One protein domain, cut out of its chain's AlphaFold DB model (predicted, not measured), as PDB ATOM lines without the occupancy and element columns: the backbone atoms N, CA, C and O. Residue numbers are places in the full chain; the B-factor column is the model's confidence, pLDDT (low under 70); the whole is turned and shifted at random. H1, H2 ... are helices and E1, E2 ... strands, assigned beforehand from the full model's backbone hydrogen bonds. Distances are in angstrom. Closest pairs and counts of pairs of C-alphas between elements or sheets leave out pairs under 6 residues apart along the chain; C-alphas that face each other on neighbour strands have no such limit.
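AT A GLANCE: This is residues 31 to 133 of the 134 residues of an uncharacterized protein of Labedaea rhizosphaerae (UniProt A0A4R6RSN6). Two long helices, H2 and H4, cross nearly at right angles, and a small two-stranded hairpin, E1 and E2, reaches away from them at one end of the longest axis. The first part of H4 reaches toward the other end, and the short helix H3 packs on H2. The printed part has 103 residues, with two strands and then four helices in the order E1 E2 H1 H2 H3 H4; the two-stranded sheet is antiparallel and the class is mostly helix. It is loose, with a radius of gyration of the C-alphas of 16.3 A, and elongated, spanning 56 by 29 by 24 A.

HOW THE PARTS SIT: E1, residues 31 to 34, and E2, residues 48 to 52, form an antiparallel hairpin at 147 degrees, with N 31 and O 51 2.8 A apart and N 49 and O 33 2.8 A apart, both within hydrogen-bond range. A tight link joins E2 to H1, residues 53 to 57. H1 only just touches the hub H2, residues 66 to 86, with 3 pairs of C-alphas within 8 A; the closest are Leu 54 and Leu 77, 6.7 A apart. H3, residues 92 to 96, touches H2, the closest C-alphas being those of Trp 76 and Cys 95 at 5.8 A. H4, residues 108 to 131, touches H2 with residues 119 to 129 alone, about perpendicular at 74 degrees; the closest C-alphas, of Ala 75 and Ala 123, are 3.9 A apart. H3 and H4 are apart. In H1, H2, H3 and H4 every O i to N i+4 pair is within hydrogen-bond range.

IN THESE COORDINATES: E1 begins at C-alpha 31 (61.415, 17.066, -30.885), and E2 measures 13.4 A. H2 runs 30.1 A from C-alpha 66 (51.490, -0.586, -25.794). H4 runs 34.1 A and ends at C-alpha 131 (50.333, 10.973, -43.039).

THE WHOLE: The farthest C-alphas, of Glu 43 and Pro 106, are 57.1 A apart. The printed part has no cut; the links E1 to E2 and H3 to H4 are long. Mean pLDDT of the printed part is 74.7, with residues 38 to 46, 60 to 68 and 87 to 111 among those under 70.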
ATOM      1  N   LEU A  31      60.365  16.956 -31.879       91.25
ATOM      2  CA  LEU A  31      61.415  17.066 -30.885       91.25
ATOM      3  C   LEU A  31      62.421  15.942 -31.102       91.25
ATOM      4  O   LEU A  31      62.037  14.795 -31.352       91.25
ATOM      5  N   VAL A  32      63.691  16.299 -30.961       90.12
ATOM      6  CA  VAL A  32      64.806  15.366 -30.846       90.12
ATOM      7  C   VAL A  32      65.149  15.295 -29.365       90.12
ATOM      8  O   VAL A  32      65.336  16.334 -28.736       90.12
ATOM      9  N   ASP A  33      65.167  14.095 -28.802       85.75
ATOM     10  CA  ASP A  33      65.502  13.869 -27.398       85.75
ATOM     11  C   ASP A  33      66.585  12.802 -27.281       85.75
ATOM     12  O   ASP A  33      66.645  11.890 -28.107       85.75
ATOM     13  N   HIS A  34      67.424  12.909 -26.257       82.00
ATOM     14  CA  HIS A  34      68.455  11.920 -25.977       82.00
ATOM     15  C   HIS A  34      67.904  10.859 -25.026       82.00
ATOM     16  O   HIS A  34      67.450  11.177 -23.927       82.00
ATOM     17  N   ASP A  35      67.974   9.589 -25.417       73.88
ATOM     18  CA  ASP A  35      67.614   8.473 -24.556       73.88
ATOM     19  C   ASP A  35      68.869   7.731 -24.078       73.88
ATOM     20  O   ASP A  35      69.381   6.866 -24.782       73.88
ATOM     21  N   PRO A  36      69.365   7.994 -22.859       68.19
ATOM     22  CA  PRO A  36      70.591   7.368 -22.367       68.19
ATOM     23  C   PRO A  36      70.491   5.838 -22.231       68.19
ATOM     24  O   PRO A  36      71.506   5.190 -22.012       68.19
ATOM     25  N   THR A  37      69.290   5.262 -22.352       70.38
ATOM     26  CA  THR A  37      69.042   3.818 -22.241       70.38
ATOM     27  C   THR A  37      68.928   3.102 -23.585       70.38
ATOM     28  O   THR A  37      68.876   1.872 -23.610       70.38
ATOM     29  N   ALA A  38      68.861   3.830 -24.705       66.31
ATOM     30  CA  ALA A  38      68.907   3.195 -26.018       66.31
ATOM     31  C   ALA A  38      70.346   2.746 -26.353       66.31
ATOM     32  O   ALA A  38      71.300   3.278 -25.791       66.31
ATOM     33  N   PRO A  39      70.532   1.736 -27.210       66.50
ATOM     34  CA  PRO A  39      71.840   1.457 -27.785       66.50
ATOM     35  C   PRO A  39      72.165   2.500 -28.870       66.50
ATOM     36  O   PRO A  39      71.230   2.942 -29.553       66.50
ATOM     37  N   PRO A  40      73.449   2.878 -29.040       66.06
ATOM     38  CA  PRO A  40      73.861   3.757 -30.130       66.06
ATOM     39  C   PRO A  40      73.453   3.135 -31.464       66.06
ATOM     40  O   PRO A  40      73.378   1.906 -31.586       66.06
ATOM     41  N   ASP A  41      73.134   3.974 -32.447       67.25
ATOM     42  CA  ASP A  41      72.787   3.470 -33.774       67.25
ATOM     43  C   ASP A  41      74.009   2.851 -34.476       67.25
ATOM     44  O   ASP A  41      75.132   2.861 -33.960       67.25
ATOM     45  N   ALA A  42      73.781   2.244 -35.644       62.81
ATOM     46  CA  ALA A  42      74.829   1.555 -36.399       62.81
ATOM     47  C   ALA A  42      75.976   2.500 -36.815       62.81
ATOM     48  O   ALA A  42      77.073   2.049 -37.135       62.81
ATOM     49  N   GLU A  43      75.718   3.806 -36.785       64.81
ATOM     50  CA  GLU A  43      76.625   4.890 -37.123       64.81
ATOM     51  C   GLU A  43      77.339   5.491 -35.894       64.81
ATOM     52  O   GLU A  43      78.152   6.405 -36.045       64.81
ATOM     53  N   GLY A  44      77.085   4.976 -34.683       61.41
ATOM     54  CA  GLY A  44      77.716   5.437 -33.443       61.41
ATOM     55  C   GLY A  44      77.217   6.802 -32.962       61.41
ATOM     56  O   GLY A  44      77.859   7.427 -32.112       61.41
ATOM     57  N   LEU A  45      76.091   7.282 -33.494       58.88
ATOM     58  CA  LEU A  45      75.467   8.518 -33.048       58.88
ATOM     59  C   LEU A  45      74.782   8.295 -31.694       58.88
ATOM     60  O   LEU A  45      74.319   7.189 -31.385       58.88
ATOM     61  N   PRO A  46      74.723   9.346 -30.853       60.59
ATOM     62  CA  PRO A  46      74.060   9.260 -29.565       60.59
ATOM     63  C   PRO A  46      72.608   8.826 -29.757       60.59
ATOM     64  O   PRO A  46      72.001   9.052 -30.799       60.59
ATOM     65  N   ASN A  47      72.054   8.209 -28.723       73.69
ATOM     66  CA  ASN A  47      70.751   7.555 -28.692       73.69
ATOM     67  C   ASN A  47      69.566   8.514 -28.899       73.69
ATOM     68  O   ASN A  47      68.779   8.776 -27.985       73.69
ATOM     69  N   LEU A  48      69.439   9.092 -30.086       79.75
ATOM     70  CA  LEU A  48      68.465  10.130 -30.372       79.75
ATOM     71  C   LEU A  48      67.117   9.508 -30.728       79.75
ATOM     72  O   LEU A  48      66.994   8.633 -31.584       79.75
ATOM     73  N   ARG A  49      66.064  10.001 -30.080       85.19
ATOM     74  CA  ARG A  49      64.679   9.629 -30.353       85.19
ATOM     75  C   ARG A  49      63.912  10.820 -30.887       85.19
ATOM     76  O   ARG A  49      63.973  11.925 -30.352       85.19
ATOM     77  N   LEU A  50      63.122  10.558 -31.920       89.12
ATOM     78  CA  LEU A  50      62.238  11.542 -32.522       89.12
ATOM     79  C   LEU A  50      60.821  11.355 -31.991       89.12
ATOM     80  O   LEU A  50      60.265  10.254 -32.002       89.12
ATOM     81  N   SER A  51      60.212  12.439 -31.519       91.62
ATOM     82  CA  SER A  51      58.840  12.415 -31.012       91.62
ATOM     83  C   SER A  51      58.097  13.717 -31.296       91.62
ATOM     84  O   SER A  51      58.700  14.759 -31.529       91.62
ATOM     85  N   HIS A  52      56.764  13.685 -31.271       92.25
ATOM     86  CA  HIS A  52      55.981  14.924 -31.230       92.25
ATOM     87  C   HIS A  52      56.087  15.576 -29.853       92.25
ATOM     88  O   HIS A  52      56.073  14.877 -28.836       92.25
ATOM     89  N   ARG A  53      56.049  16.912 -29.800       89.56
ATOM     90  CA  ARG A  53      56.015  17.713 -28.565       89.56
ATOM     91  C   ARG A  53      54.970  17.215 -27.575       89.56
ATOM     92  O   ARG A  53      55.248  17.087 -26.382       89.56
ATOM     93  N   LEU A  54      53.767  16.902 -28.058       88.50
ATOM     94  CA  LEU A  54      52.723  16.329 -27.214       88.50
ATOM     95  C   LEU A  54      53.093  14.926 -26.716       88.50
ATOM     96  O   LEU A  54      52.956  14.643 -25.529       88.50
ATOM     97  N   CYS A  55      53.562  14.044 -27.599       87.62
ATOM     98  CA  CYS A  55      53.902  12.671 -27.236       87.62
ATOM     99  C   CYS A  55      55.033  12.603 -26.207       87.62
ATOM    100  O   CYS A  55      54.926  11.810 -25.272       87.62
ATOM    101  N   HIS A  56      56.042  13.467 -26.340       87.12
ATOM    102  CA  HIS A  56      57.120  13.638 -25.372       87.12
ATOM    103  C   HIS A  56      56.576  14.053 -23.999       87.12
ATOM    104  O   HIS A  56      56.864  13.415 -22.992       87.12
ATOM    105  N   ARG A  57      55.690  15.057 -23.942       85.00
ATOM    106  CA  ARG A  57      55.042  15.480 -22.682       85.00
ATOM    107  C   ARG A  57      54.201  14.374 -22.041       85.00
ATOM    108  O   ARG A  57      54.062  14.328 -20.825       85.00
ATOM    109  N   LEU A  58      53.647  13.482 -22.858       81.88
ATOM    110  CA  LEU A  58      52.837  12.343 -22.428       81.88
ATOM    111  C   LEU A  58      53.662  11.063 -22.219       81.88
ATOM    112  O   LEU A  58      53.085  10.000 -21.990       81.88
ATOM    113  N   ARG A  59      54.998  11.105 -22.310       77.38
ATOM    114  CA  ARG A  59      55.848   9.916 -22.110       77.38
ATOM    115  C   ARG A  59      55.701   9.320 -20.707       77.38
ATOM    116  O   ARG A  59      55.654   8.107 -20.571       77.38
ATOM    117  N   ALA A  60      55.526  10.175 -19.696       69.12
ATOM    118  CA  ALA A  60      55.327   9.769 -18.303       69.12
ATOM    119  C   ALA A  60      53.945   9.140 -18.045       69.12
ATOM    120  O   ALA A  60      53.726   8.490 -17.026       69.12
ATOM    121  N   CYS A  61      52.991   9.315 -18.963       69.12
ATOM    122  CA  CYS A  61      51.675   8.706 -18.852       69.12
ATOM    123  C   CYS A  61      51.769   7.248 -19.307       69.12
ATOM    124  O   CYS A  61      51.802   6.970 -20.507       69.12
ATOM    125  N   ARG A  62      51.840   6.322 -18.344       59.66
ATOM    126  CA  ARG A  62      51.970   4.882 -18.597       59.66
ATOM    127  C   ARG A  62      50.644   4.327 -19.147       59.66
ATOM    128  O   ARG A  62      49.650   4.325 -18.417       59.66
ATOM    129  N   PRO A  63      50.574   3.900 -20.421       61.44
ATOM    130  CA  PRO A  63      49.376   3.248 -20.932       61.44
ATOM    131  C   PRO A  63      49.249   1.839 -20.332       61.44
ATOM    132  O   PRO A  63      50.242   1.248 -19.912       61.44
ATOM    133  N   ARG A  64      48.023   1.299 -20.284       57.19
ATOM    134  CA  ARG A  64      47.760  -0.063 -19.776       57.19
ATOM    135  C   ARG A  64      48.269  -1.163 -20.716       57.19
ATOM    136  O   ARG A  64      48.567  -2.251 -20.244       57.19
ATOM    137  N   SER A  65      48.389  -0.867 -22.009       53.53
ATOM    138  CA  SER A  65      49.029  -1.715 -23.017       53.53
ATOM    139  C   SER A  65      49.752  -0.835 -24.056       53.53
ATOM    140  O   SER A  65      49.379   0.336 -24.222       53.53
ATOM    141  N   PRO A  66      50.789  -1.342 -24.752       59.38
ATOM    142  CA  PRO A  66      51.490  -0.586 -25.794       59.38
ATOM    143  C   PRO A  66      50.567  -0.164 -26.948       59.38
ATOM    144  O   PRO A  66      50.594   0.994 -27.366       59.38
ATOM    145  N   GLU A  67      49.701  -1.070 -27.405       58.28
ATOM    146  CA  GLU A  67      48.788  -0.859 -28.537       58.28
ATOM    147  C   GLU A  67      47.683   0.154 -28.210       58.28
ATOM    148  O   GLU A  67      47.462   1.107 -28.969       58.28
ATOM    149  N   ASP A  68      47.061   0.038 -27.028       62.81
ATOM    150  CA  ASP A  68      46.117   1.050 -26.540       62.81
ATOM    151  C   ASP A  68      46.807   2.408 -26.385       62.81
ATOM    152  O   ASP A  68      46.202   3.460 -26.616       62.81
ATOM    153  N   GLY A  69      48.092   2.386 -26.017       77.12
ATOM    154  CA  GLY A  69      48.943   3.560 -25.918       77.12
ATOM    155  C   GLY A  69      49.097   4.288 -27.249       77.12
ATOM    156  O   GLY A  69      48.938   5.507 -27.285       77.12
ATOM    157  N   VAL A  70      49.351   3.571 -28.346       84.00
ATOM    158  CA  VAL A  70      49.511   4.172 -29.681       84.00
ATOM    159  C   VAL A  70      48.209   4.823 -30.144       84.00
ATOM    160  O   VAL A  70      48.207   6.004 -30.502       84.00
ATOM    161  N   ALA A  71      47.089   4.095 -30.093       83.06
ATOM    162  CA  ALA A  71      45.793   4.621 -30.520       83.06
ATOM    163  C   ALA A  71      45.361   5.832 -29.674       83.06
ATOM    164  O   ALA A  71      44.899   6.842 -30.214       83.06
ATOM    165  N   ALA A  72      45.572   5.776 -28.354       82.88
ATOM    166  CA  ALA A  72      45.310   6.900 -27.461       82.88
ATOM    167  C   ALA A  72      46.202   8.108 -27.775       82.88
ATOM    168  O   ALA A  72      45.704   9.230 -27.838       82.88
ATOM    169  N   ARG A  73      47.498   7.898 -28.038       87.12
ATOM    170  CA  ARG A  73      48.431   8.976 -28.399       87.12
ATOM    171  C   ARG A  73      48.056   9.647 -29.714       87.12
ATOM    172  O   ARG A  73      48.080  10.874 -29.773       87.12
ATOM    173  N   ARG A  74      47.640   8.880 -30.728       90.94
ATOM    174  CA  ARG A  74      47.104   9.440 -31.982       90.94
ATOM    175  C   ARG A  74      45.839  10.255 -31.729       90.94
ATOM    176  O   ARG A  74      45.735  11.375 -32.216       90.94
ATOM    177  N   ALA A  75      44.914   9.742 -30.917       89.50
ATOM    178  CA  ALA A  75      43.702  10.472 -30.550       89.50
ATOM    179  C   ALA A  75      44.011  11.784 -29.808       89.50
ATOM    180  O   ALA A  75      43.453  12.829 -30.140       89.50
ATOM    181  N   TRP A  76      44.926  11.765 -28.837       88.12
ATOM    182  CA  TRP A  76      45.352  12.974 -28.132       88.12
ATOM    183  C   TRP A  76      46.026  13.974 -29.064       88.12
ATOM    184  O   TRP A  76      45.730  15.162 -28.968       88.12
ATOM    185  N   LEU A  77      46.878  13.505 -29.981       90.19
ATOM    186  CA  LEU A  77      47.539  14.357 -30.965       90.19
ATOM    187  C   LEU A  77      46.530  15.025 -31.898       90.19
ATOM    188  O   LEU A  77      46.594  16.238 -32.079       90.19
ATOM    189  N   GLY A  78      45.579  14.271 -32.449       90.31
ATOM    190  CA  GLY A  78      44.560  14.817 -33.346       90.31
ATOM    191  C   GLY A  78      43.666  15.836 -32.653       90.31
ATOM    192  O   GLY A  78      43.447  16.921 -33.182       90.31
ATOM    193  N   TRP A  79      43.226  15.532 -31.431       87.69
ATOM    194  CA  TRP A  79      42.438  16.470 -30.636       87.69
ATOM    195  C   TRP A  79      43.225  17.736 -30.275       87.69
ATOM    196  O   TRP A  79      42.708  18.835 -30.442       87.69
ATOM    197  N   ALA A  80      44.477  17.607 -29.826       87.00
ATOM    198  CA  ALA A  80      45.324  18.758 -29.516       87.00
ATOM    199  C   ALA A  80      45.588  19.619 -30.755       87.00
ATOM    200  O   ALA A  80      45.597  20.839 -30.651       87.00
ATOM    201  N   THR A  81      45.788  18.991 -31.917       88.19
ATOM    202  CA  THR A  81      46.011  19.690 -33.191       88.19
ATOM    203  C   THR A  81      44.755  20.467 -33.599       88.19
ATOM    204  O   THR A  81      44.840  21.660 -33.854       88.19
ATOM    205  N   GLU A  82      43.572  19.842 -33.565       87.25
ATOM    206  CA  GLU A  82      42.289  20.524 -33.823       87.25
ATOM    207  C   GLU A  82      42.047  21.675 -32.834       87.25
ATOM    208  O   GLU A  82      41.587  22.750 -33.217       87.25
ATOM    209  N   ARG A  83      42.402  21.491 -31.557       84.81
ATOM    210  CA  ARG A  83      42.288  22.544 -30.540       84.81
ATOM    211  C   ARG A  83      43.261  23.687 -30.755       84.81
ATOM    212  O   ARG A  83      42.859  24.821 -30.549       84.81
ATOM    213  N   PHE A  84      44.492  23.396 -31.160       83.19
ATOM    214  CA  PHE A  84      45.505  24.404 -31.456       83.19
ATOM    215  C   PHE A  84      45.096  25.286 -32.643       83.19
ATOM    216  O   PHE A  84      45.262  26.498 -32.600       83.19
ATOM    217  N   GLU A  85      44.522  24.684 -33.683       83.69
ATOM    218  CA  GLU A  85      44.038  25.409 -34.865       83.69
ATOM    219  C   GLU A  85      42.794  26.260 -34.580       83.69
ATOM    220  O   GLU A  85      42.586  27.284 -35.221       83.69
ATOM    221  N   THR A  86      41.957  25.844 -33.626       81.88
ATOM    222  CA  THR A  86      40.713  26.553 -33.279       81.88
ATOM    223  C   THR A  86      40.878  27.521 -32.108       81.88
ATOM    224  O   THR A  86      40.073  28.434 -31.950       81.88
ATOM    225  N   THR A  87      41.905  27.339 -31.274       69.00
ATOM    226  CA  THR A  87      42.191  28.162 -30.093       69.00
ATOM    227  C   THR A  87      43.688  28.166 -29.764       69.00
ATOM    228  O   THR A  87      44.346  27.132 -29.756       69.00
ATOM    229  N   THR A  88      44.237  29.316 -29.369       59.56
ATOM    230  CA  THR A  88      45.672  29.457 -29.045       59.56
ATOM    231  C   THR A  88      46.076  28.902 -27.670       59.56
ATOM    232  O   THR A  88      47.266  28.815 -27.371       59.56
ATOM    233  N   ARG A  89      45.126  28.521 -26.798       58.78
ATOM    234  CA  ARG A  89      45.414  28.076 -25.418       58.78
ATOM    235  C   ARG A  89      45.147  26.586 -25.241       58.78
ATOM    236  O   ARG A  89      44.016  26.174 -25.002       58.78
ATOM    237  N   PHE A  90      46.212  25.788 -25.288       59.19
ATOM    238  CA  PHE A  90      46.138  24.344 -25.091       59.19
ATOM    239  C   PHE A  90      47.064  23.847 -23.960       59.19
ATOM    240  O   PHE A  90      48.263  24.132 -23.954       59.19
ATOM    241  N   GLY A  91      46.519  23.070 -23.012       63.22
ATOM    242  CA  GLY A  91      47.263  22.481 -21.890       63.22
ATOM    243  C   GLY A  91      47.203  20.949 -21.845       63.22
ATOM    244  O   GLY A  91      46.139  20.355 -22.007       63.22
ATOM    245  N   VAL A  92      48.329  20.292 -21.527       63.09
ATOM    246  CA  VAL A  92      48.474  18.813 -21.465       63.09
ATOM    247  C   VAL A  92      47.401  18.143 -20.593       63.09
ATOM    248  O   VAL A  92      46.878  17.088 -20.948       63.09
ATOM    249  N   ARG A  93      47.007  18.781 -19.482       65.19
ATOM    250  CA  ARG A  93      45.951  18.280 -18.584       65.19
ATOM    251  C   ARG A  93      44.594  18.131 -19.280       65.19
ATOM    252  O   ARG A  93      43.837  17.229 -18.938       65.19
ATOM    253  N   GLN A  94      44.282  18.982 -20.255       65.94
ATOM    254  CA  GLN A  94      43.023  18.896 -20.995       65.94
ATOM    255  C   GLN A  94      43.033  17.706 -21.977       65.94
ATOM    256  O   GLN A  94      42.004  17.058 -22.139       65.94
ATOM    257  N   CYS A  95      44.200  17.344 -22.537       65.25
ATOM    258  CA  CYS A  95      44.380  16.128 -23.354       65.25
ATOM    259  C   CYS A  95      44.121  14.861 -22.550       65.25
ATOM    260  O   CYS A  95      43.397  13.975 -22.998       65.25
ATOM    261  N   LEU A  96      44.707  14.787 -21.354       63.44
ATOM    262  CA  LEU A  96      44.572  13.623 -20.482       63.44
ATOM    263  C   LEU A  96      43.116  13.365 -20.084       63.44
ATOM    264  O   LEU A  96      42.738  12.220 -19.879       63.44
ATOM    265  N   ARG A  97      42.277  14.409 -20.048       64.75
ATOM    266  CA  ARG A  97      40.844  14.307 -19.738       64.75
ATOM    267  C   ARG A  97      39.985  13.774 -20.891       64.75
ATOM    268  O   ARG A  97      38.795  13.543 -20.678       64.75
ATOM    269  N   LEU A  98      40.546  13.529 -22.081       65.69
ATOM    270  CA  LEU A  98      39.824  12.937 -23.212       65.69
ATOM    271  C   LEU A  98      39.335  11.517 -22.848       65.69
ATOM    272  O   LEU A  98      40.080  10.546 -22.956       65.69
ATOM    273  N   GLY A  99      38.076  11.394 -22.413       55.66
ATOM    274  CA  GLY A  99      37.468  10.125 -21.989       55.66
ATOM    275  C   GLY A  99      37.326   9.899 -20.482       55.66
ATOM    276  O   GLY A  99      36.730   8.892 -20.097       55.66
ATOM    277  N   LEU A 100      37.814  10.808 -19.628       56.41
ATOM    278  CA  LEU A 100      37.912  10.606 -18.170       56.41
ATOM    279  C   LEU A 100      36.836  11.326 -17.327       56.41
ATOM    280  O   LEU A 100      37.056  11.549 -16.142       56.41
ATOM    281  N   HIS A 101      35.664  11.661 -17.873       53.09
ATOM    282  CA  HIS A 101      34.524  12.174 -17.089       53.09
ATOM    283  C   HIS A 101      33.391  11.158 -16.884       53.09
ATOM    284  O   HIS A 101      32.287  11.374 -17.378       53.09
ATOM    285  N   PRO A 102      33.611  10.065 -16.128       48.19
ATOM    286  CA  PRO A 102      32.573   9.073 -15.853       48.19
ATOM    287  C   PRO A 102      31.400   9.610 -15.013       48.19
ATOM    288  O   PRO A 102      30.388   8.931 -14.920       48.19
ATOM    289  N   GLY A 103      31.515  10.800 -14.408       47.91
ATOM    290  CA  GLY A 103      30.510  11.351 -13.489       47.91
ATOM    291  C   GLY A 103      29.362  12.146 -14.121       47.91
ATOM    292  O   GLY A 103      28.526  12.637 -13.379       47.91
ATOM    293  N   ALA A 104      29.317  12.319 -15.448       50.84
ATOM    294  CA  ALA A 104      28.380  13.258 -16.087       50.84
ATOM    295  C   ALA A 104      27.300  12.614 -16.976       50.84
ATOM    296  O   ALA A 104      26.531  13.345 -17.593       50.84
ATOM    297  N   LEU A 105      27.239  11.279 -17.094       52.56
ATOM    298  CA  LEU A 105      26.232  10.613 -17.931       52.56
ATOM    299  C   LEU A 105      25.614   9.389 -17.223       52.56
ATOM    300  O   LEU A 105      26.378   8.558 -16.726       52.56
ATOM    301  N   PRO A 106      24.270   9.247 -17.199       54.78
ATOM    302  CA  PRO A 106      23.563   8.243 -16.385       54.78
ATOM    303  C   PRO A 106      23.861   6.781 -16.754       54.78
ATOM    304  O   PRO A 106      23.772   5.898 -15.907       54.78
ATOM    305  N   GLU A 107      24.269   6.507 -17.998       66.00
ATOM    306  CA  GLU A 107      24.481   5.146 -18.496       66.00
ATOM    307  C   GLU A 107      25.940   4.884 -18.888       66.00
ATOM    308  O   GLU A 107      26.455   5.358 -19.911       66.00
ATOM    309  N   ARG A 108      26.620   4.042 -18.096       65.38
ATOM    310  CA  ARG A 108      28.030   3.654 -18.306       65.38
ATOM    311  C   ARG A 108      28.301   3.073 -19.707       65.38
ATOM    312  O   ARG A 108      29.414   3.223 -20.214       65.38
ATOM    313  N   GLY A 109      27.319   2.418 -20.332       67.56
ATOM    314  CA  GLY A 109      27.435   1.819 -21.671       67.56
ATOM    315  C   GLY A 109      27.496   2.856 -22.797       67.56
ATOM    316  O   GLY A 109      28.453   2.871 -23.581       67.56
ATOM    317  N   VAL A 110      26.529   3.777 -22.832       67.50
ATOM    318  CA  VAL A 110      26.463   4.876 -23.812       67.50
ATOM    319  C   VAL A 110      27.679   5.793 -23.676       67.50
ATOM    320  O   VAL A 110      28.310   6.145 -24.677       67.50
ATOM    321  N   TYR A 111      28.096   6.075 -22.437       69.81
ATOM    322  CA  TYR A 111      29.312   6.831 -22.140       69.81
ATOM    323  C   TYR A 111      30.563   6.195 -22.772       69.81
ATOM    324  O   TYR A 111      31.332   6.858 -23.476       69.81
ATOM    325  N   ARG A 112      30.764   4.884 -22.580       72.31
ATOM    326  CA  ARG A 112      31.907   4.158 -23.159       72.31
ATOM    327  C   ARG A 112      31.892   4.196 -24.686       72.31
ATOM    328  O   ARG A 112      32.942   4.418 -25.292       72.31
ATOM    329  N   ARG A 113      30.724   4.005 -25.312       79.81
ATOM    330  CA  ARG A 113      30.574   4.053 -26.775       79.81
ATOM    331  C   ARG A 113      30.914   5.439 -27.323       79.81
ATOM    332  O   ARG A 113      31.731   5.538 -28.235       79.81
ATOM    333  N   HIS A 114      30.367   6.495 -26.723       79.75
ATOM    334  CA  HIS A 114      30.618   7.881 -27.121       79.75
ATOM    335  C   HIS A 114      32.119   8.210 -27.155       79.75
ATOM    336  O   HIS A 114      32.637   8.709 -28.155       79.75
ATOM    337  N   TRP A 115      32.854   7.869 -26.095       77.25
ATOM    338  CA  TRP A 115      34.286   8.166 -26.027       77.25
ATOM    339  C   TRP A 115      35.144   7.297 -26.936       77.25
ATOM    340  O   TRP A 115      36.159   7.780 -27.437       77.25
ATOM    341  N   ARG A 116      34.751   6.044 -27.198       82.12
ATOM    342  CA  ARG A 116      35.407   5.228 -28.231       82.12
ATOM    343  C   ARG A 116      35.289   5.894 -29.600       82.12
ATOM    344  O   ARG A 116      36.308   6.083 -30.257       82.12
ATOM    345  N   VAL A 117      34.086   6.333 -29.974       85.06
ATOM    346  CA  VAL A 117      33.843   7.037 -31.244       85.06
ATOM    347  C   VAL A 117      34.660   8.327 -31.322       85.06
ATOM    348  O   VAL A 117      35.345   8.558 -32.316       85.06
ATOM    349  N   ARG A 118      34.673   9.143 -30.260       85.38
ATOM    350  CA  ARG A 118      35.481  10.375 -30.236       85.38
ATOM    351  C   ARG A 118      36.976  10.107 -30.357       85.38
ATOM    352  O   ARG A 118      37.643  10.801 -31.118       85.38
ATOM    353  N   LYS A 119      37.509   9.113 -29.640       85.25
ATOM    354  CA  LYS A 119      38.928   8.745 -29.746       85.25
ATOM    355  C   LYS A 119      39.282   8.294 -31.161       85.25
ATOM    356  O   LYS A 119      40.279   8.767 -31.692       85.25
ATOM    357  N   MET A 120      38.444   7.464 -31.786       88.44
ATOM    358  CA  MET A 120      38.657   7.047 -33.175       88.44
ATOM    359  C   MET A 120      38.626   8.236 -34.132       88.44
ATOM    360  O   MET A 120      39.562   8.397 -34.907       88.44
ATOM    361  N   ARG A 121      37.632   9.129 -34.015       90.31
ATOM    362  CA  ARG A 121      37.562  10.358 -34.819       90.31
ATOM    363  C   ARG A 121      38.863  11.158 -34.733       90.31
ATOM    364  O   ARG A 121      39.416  11.535 -35.763       90.31
ATOM    365  N   TYR A 122      39.371  11.401 -33.526       90.69
ATOM    366  CA  TYR A 122      40.602  12.173 -33.360       90.69
ATOM    367  C   TYR A 122      41.851  11.431 -33.831       90.69
ATOM    368  O   TYR A 122      42.735  12.057 -34.409       90.69
ATOM    369  N   ALA A 123      41.915  10.110 -33.657       90.12
ATOM    370  CA  ALA A 123      42.999   9.312 -34.219       90.12
ATOM    371  C   ALA A 123      43.007   9.405 -35.753       90.12
ATOM    372  O   ALA A 123      44.062   9.627 -36.337       90.12
ATOM    373  N   THR A 124      41.840   9.334 -36.400       90.06
ATOM    374  CA  THR A 124      41.703   9.528 -37.850       90.06
ATOM    375  C   THR A 124      42.129  10.927 -38.286       90.06
ATOM    376  O   THR A 124      42.827  11.054 -39.288       90.06
ATOM    377  N   ILE A 125      41.756  11.974 -37.541       89.56
ATOM    378  CA  ILE A 125      42.203  13.350 -37.819       89.56
ATOM    379  C   ILE A 125      43.729  13.441 -37.761       89.56
ATOM    380  O   ILE A 125      44.336  13.988 -38.677       89.56
ATOM    381  N   ALA A 126      44.357  12.869 -36.727       90.69
ATOM    382  CA  ALA A 126      45.813  12.840 -36.623       90.69
ATOM    383  C   ALA A 126      46.437  12.122 -37.825       90.69
ATOM    384  O   ALA A 126      47.286  12.689 -38.504       90.69
ATOM    385  N   THR A 127      45.969  10.917 -38.150       89.06
ATOM    386  CA  THR A 127      46.471  10.171 -39.308       89.06
ATOM    387  C   THR A 127      46.343  10.986 -40.595       89.06
ATOM    388  O   THR A 127      47.318  11.130 -41.317       89.06
ATOM    389  N   ARG A 128      45.189  11.610 -40.858       89.06
ATOM    390  CA  ARG A 128      45.002  12.454 -42.051       89.06
ATOM    391  C   ARG A 128      45.906  13.685 -42.058       89.06
ATOM    392  O   ARG A 128      46.369  14.095 -43.110       89.06
ATOM    393  N   ARG A 129      46.184  14.308 -40.920       87.44
ATOM    394  CA  ARG A 129      47.040  15.504 -40.914       87.44
ATOM    395  C   ARG A 129      48.513  15.182 -41.077       87.44
ATOM    396  O   ARG A 129      49.214  15.900 -41.780       87.44
ATOM    397  N   TYR A 130      48.972  14.109 -40.444       86.62
ATOM    398  CA  TYR A 130      50.396  13.800 -40.387       86.62
ATOM    399  C   TYR A 130      50.838  12.796 -41.458       86.62
ATOM    400  O   TYR A 130      51.984  12.867 -41.868       86.62
ATOM    401  N   CYS A 131      49.967  11.918 -41.971       84.62
ATOM    402  CA  CYS A 131      50.333  10.973 -43.039       84.62
ATOM    403  C   CYS A 131      50.127  11.510 -44.463       84.62
ATOM    404  O   CYS A 131      50.712  10.962 -45.386       84.62
ATOM    405  N   THR A 132      49.302  12.541 -44.666       67.00
ATOM    406  CA  THR A 132      48.952  13.040 -46.018       67.00
ATOM    407  C   THR A 132      49.799  14.234 -46.467       67.00
ATOM    408  O   THR A 132      49.527  14.815 -47.510       67.00
ATOM    409  N   SER A 133      50.806  14.630 -45.683       51.28
ATOM    410  CA  SER A 133      51.778  15.653 -46.090       51.28
ATOM    411  C   SER A 133      52.920  14.962 -46.843       51.28
ATOM    412  O   SER A 133      53.907  14.573 -46.222       51.28
TER     413      SER A 133